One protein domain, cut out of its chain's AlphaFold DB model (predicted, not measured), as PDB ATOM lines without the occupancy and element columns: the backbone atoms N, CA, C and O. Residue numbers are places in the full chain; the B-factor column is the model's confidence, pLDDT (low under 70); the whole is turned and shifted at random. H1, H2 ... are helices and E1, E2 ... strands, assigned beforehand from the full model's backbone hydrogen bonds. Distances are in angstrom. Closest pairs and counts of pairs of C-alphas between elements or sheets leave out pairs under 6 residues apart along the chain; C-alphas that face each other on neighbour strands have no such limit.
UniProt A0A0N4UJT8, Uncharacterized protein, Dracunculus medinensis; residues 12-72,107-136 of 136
ATOM      1  N   PHE A  12     -19.070  49.458  43.189       80.74
ATOM      2  CA  PHE A  12     -18.362  49.501  44.464       80.74
ATOM      3  C   PHE A  12     -16.998  50.168  44.265       80.74
ATOM      4  O   PHE A  12     -16.181  49.704  43.469       80.74
ATOM      5  N   VAL A  13     -16.756  51.266  44.976       82.69
ATOM      6  CA  VAL A  13     -15.528  52.056  44.919       82.69
ATOM      7  C   VAL A  13     -14.802  51.921  46.242       82.69
ATOM      8  O   VAL A  13     -15.212  52.487  47.252       82.69
ATOM      9  N   CYS A  14     -13.703  51.176  46.242       83.25
ATOM     10  CA  CYS A  14     -12.826  51.109  47.395       83.25
ATOM     11  C   CYS A  14     -11.433  50.592  47.008       83.25
ATOM     12  O   CYS A  14     -11.231  50.034  45.930       83.25
ATOM     13  N   SER A  15     -10.460  50.794  47.894       84.77
ATOM     14  CA  SER A  15      -9.090  50.308  47.734       84.77
ATOM     15  C   SER A  15      -8.637  49.584  48.994       84.77
ATOM     16  O   SER A  15      -8.891  50.057  50.105       84.77
ATOM     17  N   SER A  16      -7.909  48.489  48.820       84.24
ATOM     18  CA  SER A  16      -7.226  47.792  49.902       84.24
ATOM     19  C   SER A  16      -5.790  47.505  49.495       84.24
ATOM     20  O   SER A  16      -5.519  47.075  48.373       84.24
ATOM     21  N   PHE A  17      -4.861  47.767  50.409       85.23
ATOM     22  CA  PHE A  17      -3.460  47.416  50.259       85.23
ATOM     23  C   PHE A  17      -3.095  46.502  51.412       85.23
ATOM     24  O   PHE A  17      -3.208  46.893  52.571       85.23
ATOM     25  N   ASN A  18      -2.648  45.286  51.097       85.15
ATOM     26  CA  ASN A  18      -2.266  44.308  52.112       85.15
ATOM     27  C   ASN A  18      -3.398  44.036  53.134       85.15
ATOM     28  O   ASN A  18      -3.141  43.961  54.334       85.15
ATOM     29  N   GLY A  19      -4.653  43.954  52.671       81.90
ATOM     30  CA  GLY A  19      -5.814  43.698  53.529       81.90
ATOM     31  C   GLY A  19      -6.254  44.874  54.409       81.90
ATOM     32  O   GLY A  19      -7.028  44.667  55.341       81.90
ATOM     33  N   SER A  20      -5.790  46.103  54.142       86.39
ATOM     34  CA  SER A  20      -6.153  47.299  54.920       86.39
ATOM     35  C   SER A  20      -7.652  47.604  54.925       86.39
ATOM     36  O   SER A  20      -8.135  48.301  55.812       86.39
ATOM     37  N   ASN A  21      -8.382  47.123  53.918       81.41
ATOM     38  CA  ASN A  21      -9.822  47.273  53.828       81.41
ATOM     39  C   ASN A  21     -10.465  45.936  53.428       81.41
ATOM     40  O   ASN A  21     -10.648  45.682  52.235       81.41
ATOM     41  N   PRO A  22     -10.852  45.095  54.407       76.62
ATOM     42  CA  PRO A  22     -11.510  43.815  54.149       76.62
ATOM     43  C   PRO A  22     -12.787  43.930  53.305       76.62
ATOM     44  O   PRO A  22     -13.207  42.947  52.704       76.62
ATOM     45  N   LEU A  23     -13.389  45.123  53.224       71.86
ATOM     46  CA  LEU A  23     -14.594  45.373  52.429       71.86
ATOM     47  C   LEU A  23     -14.322  45.400  50.921       71.86
ATOM     48  O   LEU A  23     -15.267  45.312  50.147       71.86
ATOM     49  N   CYS A  24     -13.059  45.540  50.510       76.73
ATOM     50  CA  CYS A  24     -12.623  45.513  49.108       76.73
ATOM     51  C   CYS A  24     -12.085  44.164  48.652       76.73
ATOM     52  O   CYS A  24     -11.906  43.932  47.457       76.73
ATOM     53  N   GLU A  25     -11.751  43.309  49.615       75.21
ATOM     54  CA  GLU A  25     -11.130  42.006  49.387       75.21
ATOM     55  C   GLU A  25     -12.184  40.926  49.114       75.21
ATOM     56  O   GLU A  25     -11.894  39.734  49.212       75.21
ATOM     57  N   ASP A  26     -13.422  41.317  48.790       68.24
ATOM     58  CA  ASP A  26     -14.450  40.371  48.386       68.24
ATOM     59  C   ASP A  26     -13.979  39.566  47.158       68.24
ATOM     60  O   ASP A  26     -13.011  39.914  46.475       68.24
ATOM     61  N   ALA A  27     -14.657  38.470  46.809       63.30
ATOM     62  CA  ALA A  27     -14.565  38.016  45.417       63.30
ATOM     63  C   ALA A  27     -15.131  39.135  44.514       63.30
ATOM     64  O   ALA A  27     -15.504  40.200  44.998       63.30
ATOM     65  N   PHE A  28     -15.253  38.965  43.204       59.87
ATOM     66  CA  PHE A  28     -16.256  39.777  42.499       59.87
ATOM     67  C   PHE A  28     -17.640  39.291  42.983       59.87
ATOM     68  O   PHE A  28     -18.302  38.506  42.308       59.87
ATOM     69  N   ASN A  29     -17.969  39.576  44.253       53.03
ATOM     70  CA  ASN A  29     -19.072  38.976  44.975       53.03
ATOM     71  C   ASN A  29     -20.257  39.909  44.876       53.03
ATOM     72  O   ASN A  29     -20.280  41.053  45.319       53.03
ATOM     73  N   SER A  30     -21.248  39.343  44.240       52.94
ATOM     74  CA  SER A  30     -22.151  40.012  43.370       52.94
ATOM     75  C   SER A  30     -23.497  40.085  44.089       52.94
ATOM     76  O   SER A  30     -24.472  39.428  43.737       52.94
ATOM     77  N   SER A  31     -23.571  40.821  45.197       51.09
ATOM     78  CA  SER A  31     -24.814  40.902  45.968       51.09
ATOM     79  C   SER A  31     -25.093  42.311  46.468       51.09
ATOM     80  O   SER A  31     -24.929  42.614  47.643       51.09
ATOM     81  N   ILE A  32     -25.639  43.160  45.594       51.94
ATOM     82  CA  ILE A  32     -26.438  44.303  46.064       51.94
ATOM     83  C   ILE A  32     -27.788  43.832  46.624       51.94
ATOM     84  O   ILE A  32     -28.345  44.435  47.539       51.94
ATOM     85  N   ASN A  33     -28.325  42.713  46.123       47.61
ATOM     86  CA  ASN A  33     -29.634  42.213  46.550       47.61
ATOM     87  C   ASN A  33     -29.633  41.648  47.972       47.61
ATOM     88  O   ASN A  33     -30.668  41.724  48.635       47.61
ATOM     89  N   SER A  34     -28.490  41.191  48.496       47.13
ATOM     90  CA  SER A  34     -28.377  40.904  49.932       47.13
ATOM     91  C   SER A  34     -28.572  42.163  50.795       47.13
ATOM     92  O   SER A  34     -28.880  42.039  51.978       47.13
ATOM     93  N   LEU A  35     -28.486  43.364  50.208       47.35
ATOM     94  CA  LEU A  35     -28.726  44.646  50.875       47.35
ATOM     95  C   LEU A  35     -30.174  45.125  50.717       47.35
ATOM     96  O   LEU A  35     -30.746  45.634  51.677       47.35
ATOM     97  N   LYS A  36     -30.809  44.926  49.551       45.90
ATOM     98  CA  LYS A  36     -32.229  45.295  49.375       45.90
ATOM     99  C   LYS A  36     -33.206  44.317  50.038       45.90
ATOM    100  O   LYS A  36     -34.302  44.730  50.405       45.90
ATOM    101  N   GLN A  37     -32.844  43.044  50.227       42.03
ATOM    102  CA  GLN A  37     -33.792  42.025  50.709       42.03
ATOM    103  C   GLN A  37     -34.030  41.968  52.221       42.03
ATOM    104  O   GLN A  37     -34.878  41.195  52.662       42.03
ATOM    105  N   LYS A  38     -33.386  42.797  53.041       34.01
ATOM    106  CA  LYS A  38     -33.844  42.961  54.422       34.01
ATOM    107  C   LYS A  38     -34.216  44.407  54.655       34.01
ATOM    108  O   LYS A  38     -33.379  45.222  55.016       34.01
ATOM    109  N   GLY A  39     -35.521  44.664  54.590       33.11
ATOM    110  CA  GLY A  39     -36.198  45.688  55.387       33.11
ATOM    111  C   GLY A  39     -36.023  45.449  56.894       33.11
ATOM    112  O   GLY A  39     -36.985  45.463  57.653       33.11
ATOM    113  N   SER A  40     -34.792  45.202  57.342       38.52
ATOM    114  CA  SER A  40     -34.428  45.211  58.740       38.52
ATOM    115  C   SER A  40     -34.147  46.656  59.093       38.52
ATOM    116  O   SER A  40     -33.025  47.146  58.977       38.52
ATOM    117  N   GLN A  41     -35.178  47.312  59.613       40.23
ATOM    118  CA  GLN A  41     -35.099  48.517  60.440       40.23
ATOM    119  C   GLN A  41     -34.314  48.278  61.758       40.23
ATOM    120  O   GLN A  41     -34.569  48.892  62.787       40.23
ATOM    121  N   ARG A  42     -33.336  47.366  61.736       32.30
ATOM    122  CA  ARG A  42     -32.368  47.059  62.784       32.30
ATOM    123  C   ARG A  42     -31.001  46.903  62.125       32.30
ATOM    124  O   ARG A  42     -30.667  45.832  61.627       32.30
ATOM    125  N   GLY A  43     -30.246  47.998  62.108       29.52
ATOM    126  CA  GLY A  43     -28.835  48.017  62.510       29.52
ATOM    127  C   GLY A  43     -27.831  47.101  61.809       29.52
ATOM    128  O   GLY A  43     -26.796  46.817  62.398       29.52
ATOM    129  N   GLY A  44     -28.082  46.651  60.585       33.28
ATOM    130  CA  GLY A  44     -27.078  45.969  59.779       33.28
ATOM    131  C   GLY A  44     -26.869  46.742  58.495       33.28
ATOM    132  O   GLY A  44     -27.488  46.400  57.494       33.28
ATOM    133  N   TYR A  45     -26.028  47.780  58.515       36.67
ATOM    134  CA  TYR A  45     -25.395  48.259  57.288       36.67
ATOM    135  C   TYR A  45     -24.743  47.032  56.662       36.67
ATOM    136  O   TYR A  45     -23.728  46.551  57.162       36.67
ATOM    137  N   GLY A  46     -25.388  46.433  55.662       43.19
ATOM    138  CA  GLY A  46     -24.799  45.295  54.990       43.19
ATOM    139  C   GLY A  46     -23.496  45.803  54.395       43.19
ATOM    140  O   GLY A  46     -23.470  46.788  53.661       43.19
ATOM    141  N   LEU A  47     -22.413  45.211  54.870       50.66
ATOM    142  CA  LEU A  47     -21.117  45.852  55.044       50.66
ATOM    143  C   LEU A  47     -20.515  46.428  53.741       50.66
ATOM    144  O   LEU A  47     -19.734  47.372  53.789       50.66
ATOM    145  N   GLY A  48     -20.939  45.928  52.574       54.73
ATOM    146  CA  GLY A  48     -20.543  46.442  51.259       54.73
ATOM    147  C   GLY A  48     -21.219  47.751  50.825       54.73
ATOM    148  O   GLY A  48     -20.673  48.451  49.976       54.73
ATOM    149  N   LEU A  49     -22.368  48.135  51.403       60.78
ATOM    150  CA  LEU A  49     -23.138  49.303  50.940       60.78
ATOM    151  C   LEU A  49     -22.359  50.618  51.068       60.78
ATOM    152  O   LEU A  49     -22.542  51.508  50.248       60.78
ATOM    153  N   ALA A  50     -21.479  50.728  52.067       66.42
ATOM    154  CA  ALA A  50     -20.693  51.938  52.303       66.42
ATOM    155  C   ALA A  50     -19.805  52.321  51.106       66.42
ATOM    156  O   ALA A  50     -19.508  53.497  50.920       66.42
ATOM    157  N   ASN A  51     -19.420  51.337  50.286       76.40
ATOM    158  CA  ASN A  51     -18.571  51.545  49.118       76.40
ATOM    159  C   ASN A  51     -19.373  51.609  47.811       76.40
ATOM    160  O   ASN A  51     -18.786  51.837  46.761       76.40
ATOM    161  N   TYR A  52     -20.689  51.379  47.831       78.10
ATOM    162  CA  TYR A  52     -21.498  51.423  46.616       78.10
ATOM    163  C   TYR A  52     -21.781  52.869  46.203       78.10
ATOM    164  O   TYR A  52     -22.376  53.635  46.960       78.10
ATOM    165  N   GLN A  53     -21.401  53.229  44.980       81.65
ATOM    166  CA  GLN A  53     -21.612  54.554  44.415       81.65
ATOM    167  C   GLN A  53     -22.500  54.485  43.173       81.65
ATOM    168  O   GLN A  53     -22.177  53.799  42.205       81.65
ATOM    169  N   TYR A  54     -23.593  55.249  43.188       81.47
ATOM    170  CA  TYR A  54     -24.495  55.447  42.054       81.47
ATOM    171  C   TYR A  54     -24.921  56.926  41.969       81.47
ATOM    172  O   TYR A  54     -25.258  57.503  43.008       81.47
ATOM    173  N   PRO A  55     -24.960  57.539  40.770       79.19
ATOM    174  CA  PRO A  55     -24.388  57.036  39.518       79.19
ATOM    175  C   PRO A  55     -22.855  57.010  39.593       79.19
ATOM    176  O   PRO A  55     -22.240  57.918  40.162       79.19
ATOM    177  N   CYS A  56     -22.223  55.984  39.026       85.35
ATOM    178  CA  CYS A  56     -20.770  55.948  38.922       85.35
ATOM    179  C   CYS A  56     -20.311  56.725  37.682       85.35
ATOM    180  O   CYS A  56     -20.949  56.709  36.628       85.35
ATOM    181  N   TRP A  57     -19.176  57.408  37.807       85.88
ATOM    182  CA  TRP A  57     -18.571  58.186  36.734       85.88
ATOM    183  C   TRP A  57     -17.129  57.744  36.521       85.88
ATOM    184  O   TRP A  57     -16.395  57.510  37.478       85.88
ATOM    185  N   ALA A  58     -16.707  57.656  35.264       83.98
ATOM    186  CA  ALA A  58     -15.395  57.155  34.882       83.98
ATOM    187  C   ALA A  58     -14.674  58.092  33.905       83.98
ATOM    188  O   ALA A  58     -15.281  58.851  33.143       83.98
ATOM    189  N   PHE A  59     -13.344  58.007  33.905       85.91
ATOM    190  CA  PHE A  59     -12.497  58.665  32.915       85.91
ATOM    191  C   PHE A  59     -12.462  57.855  31.614       85.91
ATOM    192  O   PHE A  59     -12.308  56.635  31.637       85.91
ATOM    193  N   LYS A  60     -12.521  58.539  30.464       83.05
ATOM    194  CA  LYS A  60     -12.331  57.926  29.138       83.05
ATOM    195  C   LYS A  60     -11.019  58.420  28.519       83.05
ATOM    196  O   LYS A  60     -10.729  59.618  28.533       83.05
ATOM    197  N   LYS A  61     -10.199  57.500  27.988       82.76
ATOM    198  CA  LYS A  61      -8.884  57.823  27.397       82.76
ATOM    199  C   LYS A  61      -9.036  58.913  26.330       82.76
ATOM    200  O   LYS A  61      -9.943  58.842  25.508       82.76
ATOM    201  N   GLN A  62      -8.131  59.901  26.339       87.68
ATOM    202  CA  GLN A  62      -8.121  61.035  25.395       87.68
ATOM    203  C   GLN A  62      -9.402  61.891  25.403       87.68
ATOM    204  O   GLN A  62      -9.659  62.640  24.462       87.68
ATOM    205  N   ARG A  63     -10.206  61.826  26.466       88.91
ATOM    206  CA  ARG A  63     -11.361  62.703  26.665       88.91
ATOM    207  C   ARG A  63     -11.146  63.552  27.916       88.91
ATOM    208  O   ARG A  63     -10.492  63.120  28.860       88.91
ATOM    209  N   LYS A  64     -11.677  64.777  27.906       88.15
ATOM    210  CA  LYS A  64     -11.698  65.656  29.082       88.15
ATOM    211  C   LYS A  64     -13.020  65.466  29.824       88.15
ATOM    212  O   LYS A  64     -14.066  65.450  29.183       88.15
ATOM    213  N   GLY A  65     -12.954  65.376  31.150       89.40
ATOM    214  CA  GLY A  65     -14.121  65.246  32.022       89.40
ATOM    215  C   GLY A  65     -14.459  63.808  32.413       89.40
ATOM    216  O   GLY A  65     -13.746  62.860  32.076       89.40
ATOM    217  N   LEU A  66     -15.550  63.690  33.164       86.89
ATOM    218  CA  LEU A  66     -16.115  62.438  33.650       86.89
ATOM    219  C   LEU A  66     -17.303  62.026  32.776       86.89
ATOM    220  O   LEU A  66     -18.064  62.876  32.315       86.89
ATOM    221  N   PHE A  67     -17.460  60.722  32.565       88.95
ATOM    222  CA  PHE A  67     -18.526  60.135  31.756       88.95
ATOM    223  C   PHE A  67     -19.293  59.092  32.568       88.95
ATOM    224  O   PHE A  67     -18.681  58.471  33.439       88.95
ATOM    225  N   PRO A  68     -20.588  58.875  32.288       88.69
ATOM    226  CA  PRO A  68     -21.370  57.812  32.909       88.69
ATOM    227  C   PRO A  68     -20.631  56.486  32.799       88.69
ATOM    228  O   PRO A  68     -20.148  56.133  31.715       88.69
ATOM    229  N   ALA A  69     -20.473  55.806  33.931       84.94
ATOM    230  CA  ALA A  69     -19.906  54.476  33.938       84.94
ATOM    231  C   ALA A  69     -20.878  53.525  33.237       84.94
ATOM    232  O   ALA A  69     -22.074  53.530  33.516       84.94
ATOM    233  N   ASP A  70     -20.337  52.721  32.333       84.17
ATOM    234  CA  ASP A  70     -21.023  51.638  31.628       84.17
ATOM    235  C   ASP A  70     -20.493  50.262  32.065       84.17
ATOM    236  O   ASP A  70     -21.056  49.245  31.684       84.17
ATOM    237  N   HIS A  71     -19.423  50.216  32.870       82.17
ATOM    238  CA  HIS A  71     -18.882  48.997  33.464       82.17
ATOM    239  C   HIS A  71     -18.098  49.277  34.756       82.17
ATOM    240  O   HIS A  71     -17.502  50.343  34.923       82.17
ATOM    241  N   CYS A  72     -18.081  48.308  35.672       82.94
ATOM    242  CA  CYS A  72     -17.241  48.328  36.865       82.94
ATOM    243  C   CYS A  72     -15.932  47.588  36.588       82.94
ATOM    244  O   CYS A  72     -15.909  46.625  35.825       82.94
ATOM    245  N   ASP A 107     -25.326  47.228  37.159       67.92
ATOM    246  CA  ASP A 107     -25.158  47.752  38.524       67.92
ATOM    247  C   ASP A 107     -24.511  46.730  39.471       67.92
ATOM    248  O   ASP A 107     -25.056  45.648  39.711       67.92
ATOM    249  N   GLY A 108     -23.354  47.089  40.038       61.44
ATOM    250  CA  GLY A 108     -22.635  46.296  41.034       61.44
ATOM    251  C   GLY A 108     -22.367  44.853  40.593       61.44
ATOM    252  O   GLY A 108     -22.508  43.965  41.424       61.44
ATOM    253  N   CYS A 109     -22.058  44.637  39.305       58.59
ATOM    254  CA  CYS A 109     -22.569  43.507  38.519       58.59
ATOM    255  C   CYS A 109     -22.656  42.130  39.156       58.59
ATOM    256  O   CYS A 109     -21.664  41.454  39.452       58.59
ATOM    257  N   ASN A 110     -23.884  41.641  39.044       53.91
ATOM    258  CA  ASN A 110     -24.300  40.258  39.144       53.91
ATOM    259  C   ASN A 110     -25.165  40.023  37.913       53.91
ATOM    260  O   ASN A 110     -26.063  40.818  37.627       53.91
ATOM    261  N   SER A 111     -24.973  38.906  37.227       44.00
ATOM    262  CA  SER A 111     -25.966  38.433  36.271       44.00
ATOM    263  C   SER A 111     -27.190  37.958  37.055       44.00
ATOM    264  O   SER A 111     -27.097  36.986  37.805       44.00
ATOM    265  N   SER A 112     -28.351  38.598  36.895       37.90
ATOM    266  CA  SER A 112     -29.594  37.862  37.137       37.90
ATOM    267  C   SER A 112     -29.811  36.938  35.945       37.90
ATOM    268  O   SER A 112     -29.470  37.288  34.813       37.90
ATOM    269  N   ASN A 113     -30.420  35.771  36.173       43.22
ATOM    270  CA  ASN A 113     -31.066  35.067  35.072       43.22
ATOM    271  C   ASN A 113     -31.969  36.079  34.370       43.22
ATOM    272  O   ASN A 113     -32.792  36.734  35.020       43.22
ATOM    273  N   SER A 114     -31.739  36.265  33.076       47.97
ATOM    274  CA  SER A 114     -32.534  37.154  32.251       47.97
ATOM    275  C   SER A 114     -34.010  36.808  32.452       47.97
ATOM    276  O   SER A 114     -34.449  35.698  32.141       47.97
ATOM    277  N   ILE A 115     -34.783  37.762  32.978       55.83
ATOM    278  CA  ILE A 115     -36.248  37.671  33.108       55.83
ATOM    279  C   ILE A 115     -36.907  37.373  31.746       55.83
ATOM    280  O   ILE A 115     -38.056  36.940  31.697       55.83
ATOM    281  N   PHE A 116     -36.171  37.505  30.641       57.78
ATOM    282  CA  PHE A 116     -36.638  37.181  29.300       57.78
ATOM    283  C   PHE A 116     -37.147  35.738  29.166       57.78
ATOM    284  O   PHE A 116     -38.144  35.519  28.483       57.78
ATOM    285  N   ILE A 117     -36.557  34.766  29.876       62.39
ATOM    286  CA  ILE A 117     -37.052  33.376  29.842       62.39
ATOM    287  C   ILE A 117     -38.439  33.279  30.499       62.39
ATOM    288  O   ILE A 117     -39.339  32.645  29.950       62.39
ATOM    289  N   ASN A 118     -38.656  33.972  31.622       66.87
ATOM    290  CA  ASN A 118     -39.953  33.978  32.305       66.87
ATOM    291  C   ASN A 118     -41.015  34.750  31.514       66.87
ATOM    292  O   ASN A 118     -42.174  34.341  31.492       66.87
ATOM    293  N   TYR A 119     -40.628  35.831  30.833       76.39
ATOM    294  CA  TYR A 119     -41.552  36.614  30.017       76.39
ATOM    295  C   TYR A 119     -42.052  35.812  28.809       76.39
ATOM    296  O   TYR A 119     -43.262  35.702  28.611       76.39
ATOM    297  N   LEU A 120     -41.153  35.158  28.063       77.64
ATOM    298  CA  LEU A 120     -41.543  34.306  26.933       77.64
ATOM    299  C   LEU A 120     -42.376  33.096  27.377       77.64
ATOM    300  O   LEU A 120     -43.367  32.776  26.723       77.64
ATOM    301  N   LEU A 121     -42.038  32.469  28.510       80.19
ATOM    302  CA  LEU A 121     -42.855  31.397  29.087       80.19
ATOM    303  C   LEU A 121     -44.246  31.895  29.498       80.19
ATOM    304  O   LEU A 121     -45.232  31.224  29.206       80.19
ATOM    305  N   SER A 122     -44.361  33.074  30.119       84.30
ATOM    306  CA  SER A 122     -45.668  33.634  30.491       84.30
ATOM    307  C   SER A 122     -46.537  33.957  29.275       84.30
ATOM    308  O   SER A 122     -47.726  33.645  29.281       84.30
ATOM    309  N   LEU A 123     -45.941  34.498  28.205       89.99
ATOM    310  CA  LEU A 123     -46.642  34.759  26.951       89.99
ATOM    311  C   LEU A 123     -47.097  33.453  26.295       89.99
ATOM    312  O   LEU A 123     -48.223  33.372  25.812       89.99
ATOM    313  N   TYR A 124     -46.259  32.415  26.329       91.23
ATOM    314  CA  TYR A 124     -46.600  31.093  25.811       91.23
ATOM    315  C   TYR A 124     -47.744  30.430  26.597       91.23
ATOM    316  O   TYR A 124     -48.688  29.915  26.001       91.23
ATOM    317  N   ILE A 125     -47.718  30.497  27.932       92.80
ATOM    318  CA  ILE A 125     -48.793  29.975  28.788       92.80
ATOM    319  C   ILE A 125     -50.098  30.745  28.546       92.80
ATOM    320  O   ILE A 125     -51.139  30.121  28.346       92.80
ATOM    321  N   LEU A 126     -50.054  32.081  28.499       94.55
ATOM    322  CA  LEU A 126     -51.226  32.910  28.204       94.55
ATOM    323  C   LEU A 126     -51.813  32.575  26.825       94.55
ATOM    324  O   LEU A 126     -53.028  32.449  26.687       94.55
ATOM    325  N   PHE A 127     -50.955  32.359  25.825       94.35
ATOM    326  CA  PHE A 127     -51.365  31.927  24.494       94.35
ATOM    327  C   PHE A 127     -52.086  30.569  24.525       94.35
ATOM    328  O   PHE A 127     -53.146  30.433  23.916       94.35
ATOM    329  N   ILE A 128     -51.581  29.579  25.274       93.90
ATOM    330  CA  ILE A 128     -52.267  28.285  25.459       93.90
ATOM    331  C   ILE A 128     -53.644  28.477  26.111       93.90
ATOM    332  O   ILE A 128     -54.620  27.881  25.655       93.90
ATOM    333  N   PHE A 129     -53.750  29.313  27.148       94.32
ATOM    334  CA  PHE A 129     -55.023  29.569  27.831       94.32
ATOM    335  C   PHE A 129     -56.064  30.227  26.919       94.32
ATOM    336  O   PHE A 129     -57.209  29.777  26.898       94.32
ATOM    337  N   ILE A 130     -55.673  31.237  26.134       94.01
ATOM    338  CA  ILE A 130     -56.580  31.930  25.205       94.01
ATOM    339  C   ILE A 130     -57.133  30.952  24.160       94.01
ATOM    340  O   ILE A 130     -58.346  30.889  23.977       94.01
ATOM    341  N   ASN A 131     -56.273  30.135  23.541       89.55
ATOM    342  CA  ASN A 131     -56.708  29.178  22.517       89.55
ATOM    343  C   ASN A 131     -57.636  28.084  23.073       89.55
ATOM    344  O   ASN A 131     -58.511  27.595  22.361       89.55
ATOM    345  N   ARG A 132     -57.474  27.707  24.348       88.67
ATOM    346  CA  ARG A 132     -58.329  26.705  25.000       88.67
ATOM    347  C   ARG A 132     -59.707  27.257  25.378       88.67
ATOM    348  O   ARG A 132     -60.675  26.503  25.358       88.67
ATOM    349  N   LEU A 133     -59.802  28.549  25.702       83.15
ATOM    350  CA  LEU A 133     -61.079  29.227  25.953       83.15
ATOM    351  C   LEU A 133     -61.885  29.456  24.671       83.15
ATOM    352  O   LEU A 133     -63.101  29.391  24.721       83.15
ATOM    353  N   THR A 134     -61.231  29.696  23.533       81.72
ATOM    354  CA  THR A 134     -61.923  29.892  22.247       81.72
ATOM    355  C   THR A 134     -62.453  28.601  21.619       81.72
ATOM    356  O   THR A 134     -63.254  28.665  20.694       81.72
ATOM    357  N   SER A 135     -61.989  27.433  22.077       76.06
ATOM    358  CA  SER A 135     -62.456  26.120  21.603       76.06
ATOM    359  C   SER A 135     -63.626  25.533  22.407       76.06
ATOM    360  O   SER A 135     -64.054  24.420  22.104       76.06
ATOM    361  N   LEU A 136     -64.087  26.233  23.449       60.04
ATOM    362  CA  LEU A 136     -65.250  25.889  24.275       60.04
ATOM    363  C   LEU A 136     -66.434  26.781  23.890       60.04
ATOM    364  O   LEU A 136     -67.564  26.249  23.889       60.04
TER     365      LEU A 136
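This is residues 12 to 72 and 107 to 136 of the 136 residues of an uncharacterized protein of Dracunculus medinensis (UniProt A0A0N4UJT8). The printed part has little regular structure: a body of loops with the one short helix H1 and a small hairpin of E1 and E2, from which residues 113 to 136, with the long helix H2, stick out as an arm. Of the 91 printed residues, 29 are in named elements, H1, E1, E2, H2, of mixed class; the sheet is antiparallel. The whole is extended, with a radius of gyration of the C-alphas of 21.3 A, and spans 70 by 44 by 23 A.

H1, residues 33 to 36, is too short for an O i to N i+4 pair; its one O i to N i+3 pair is within hydrogen-bond range. E1, residues 57 to 59, and E2, residues 66 to 68, form an antiparallel hairpin at 128 degrees, with N 58 and O 67 within hydrogen-bond range at 2.8 A. In H2, residues 116 to 134, every O i to N i+4 pair is within range. H1 is apart from E2 and H2, and E1 from H2.

H1 begins at C-alpha 33 (-29.634, 42.213, 46.550) and measures 4.9 A, E1 7.2 A and E2 7.0 A. H2 measures 27.2 A, ending at C-alpha 134 (-61.923, 29.892, 22.247).

The C-alphas farthest apart, of Asn 18 and Leu 136, are 71.3 A apart. Residues 73 to 106 are cut out, leaving 8.1 A between C-alphas 72 and 107. The link H1 to E1 is long. Residues 26 to 50, 107 to 118 and 136 have pLDDT under 70.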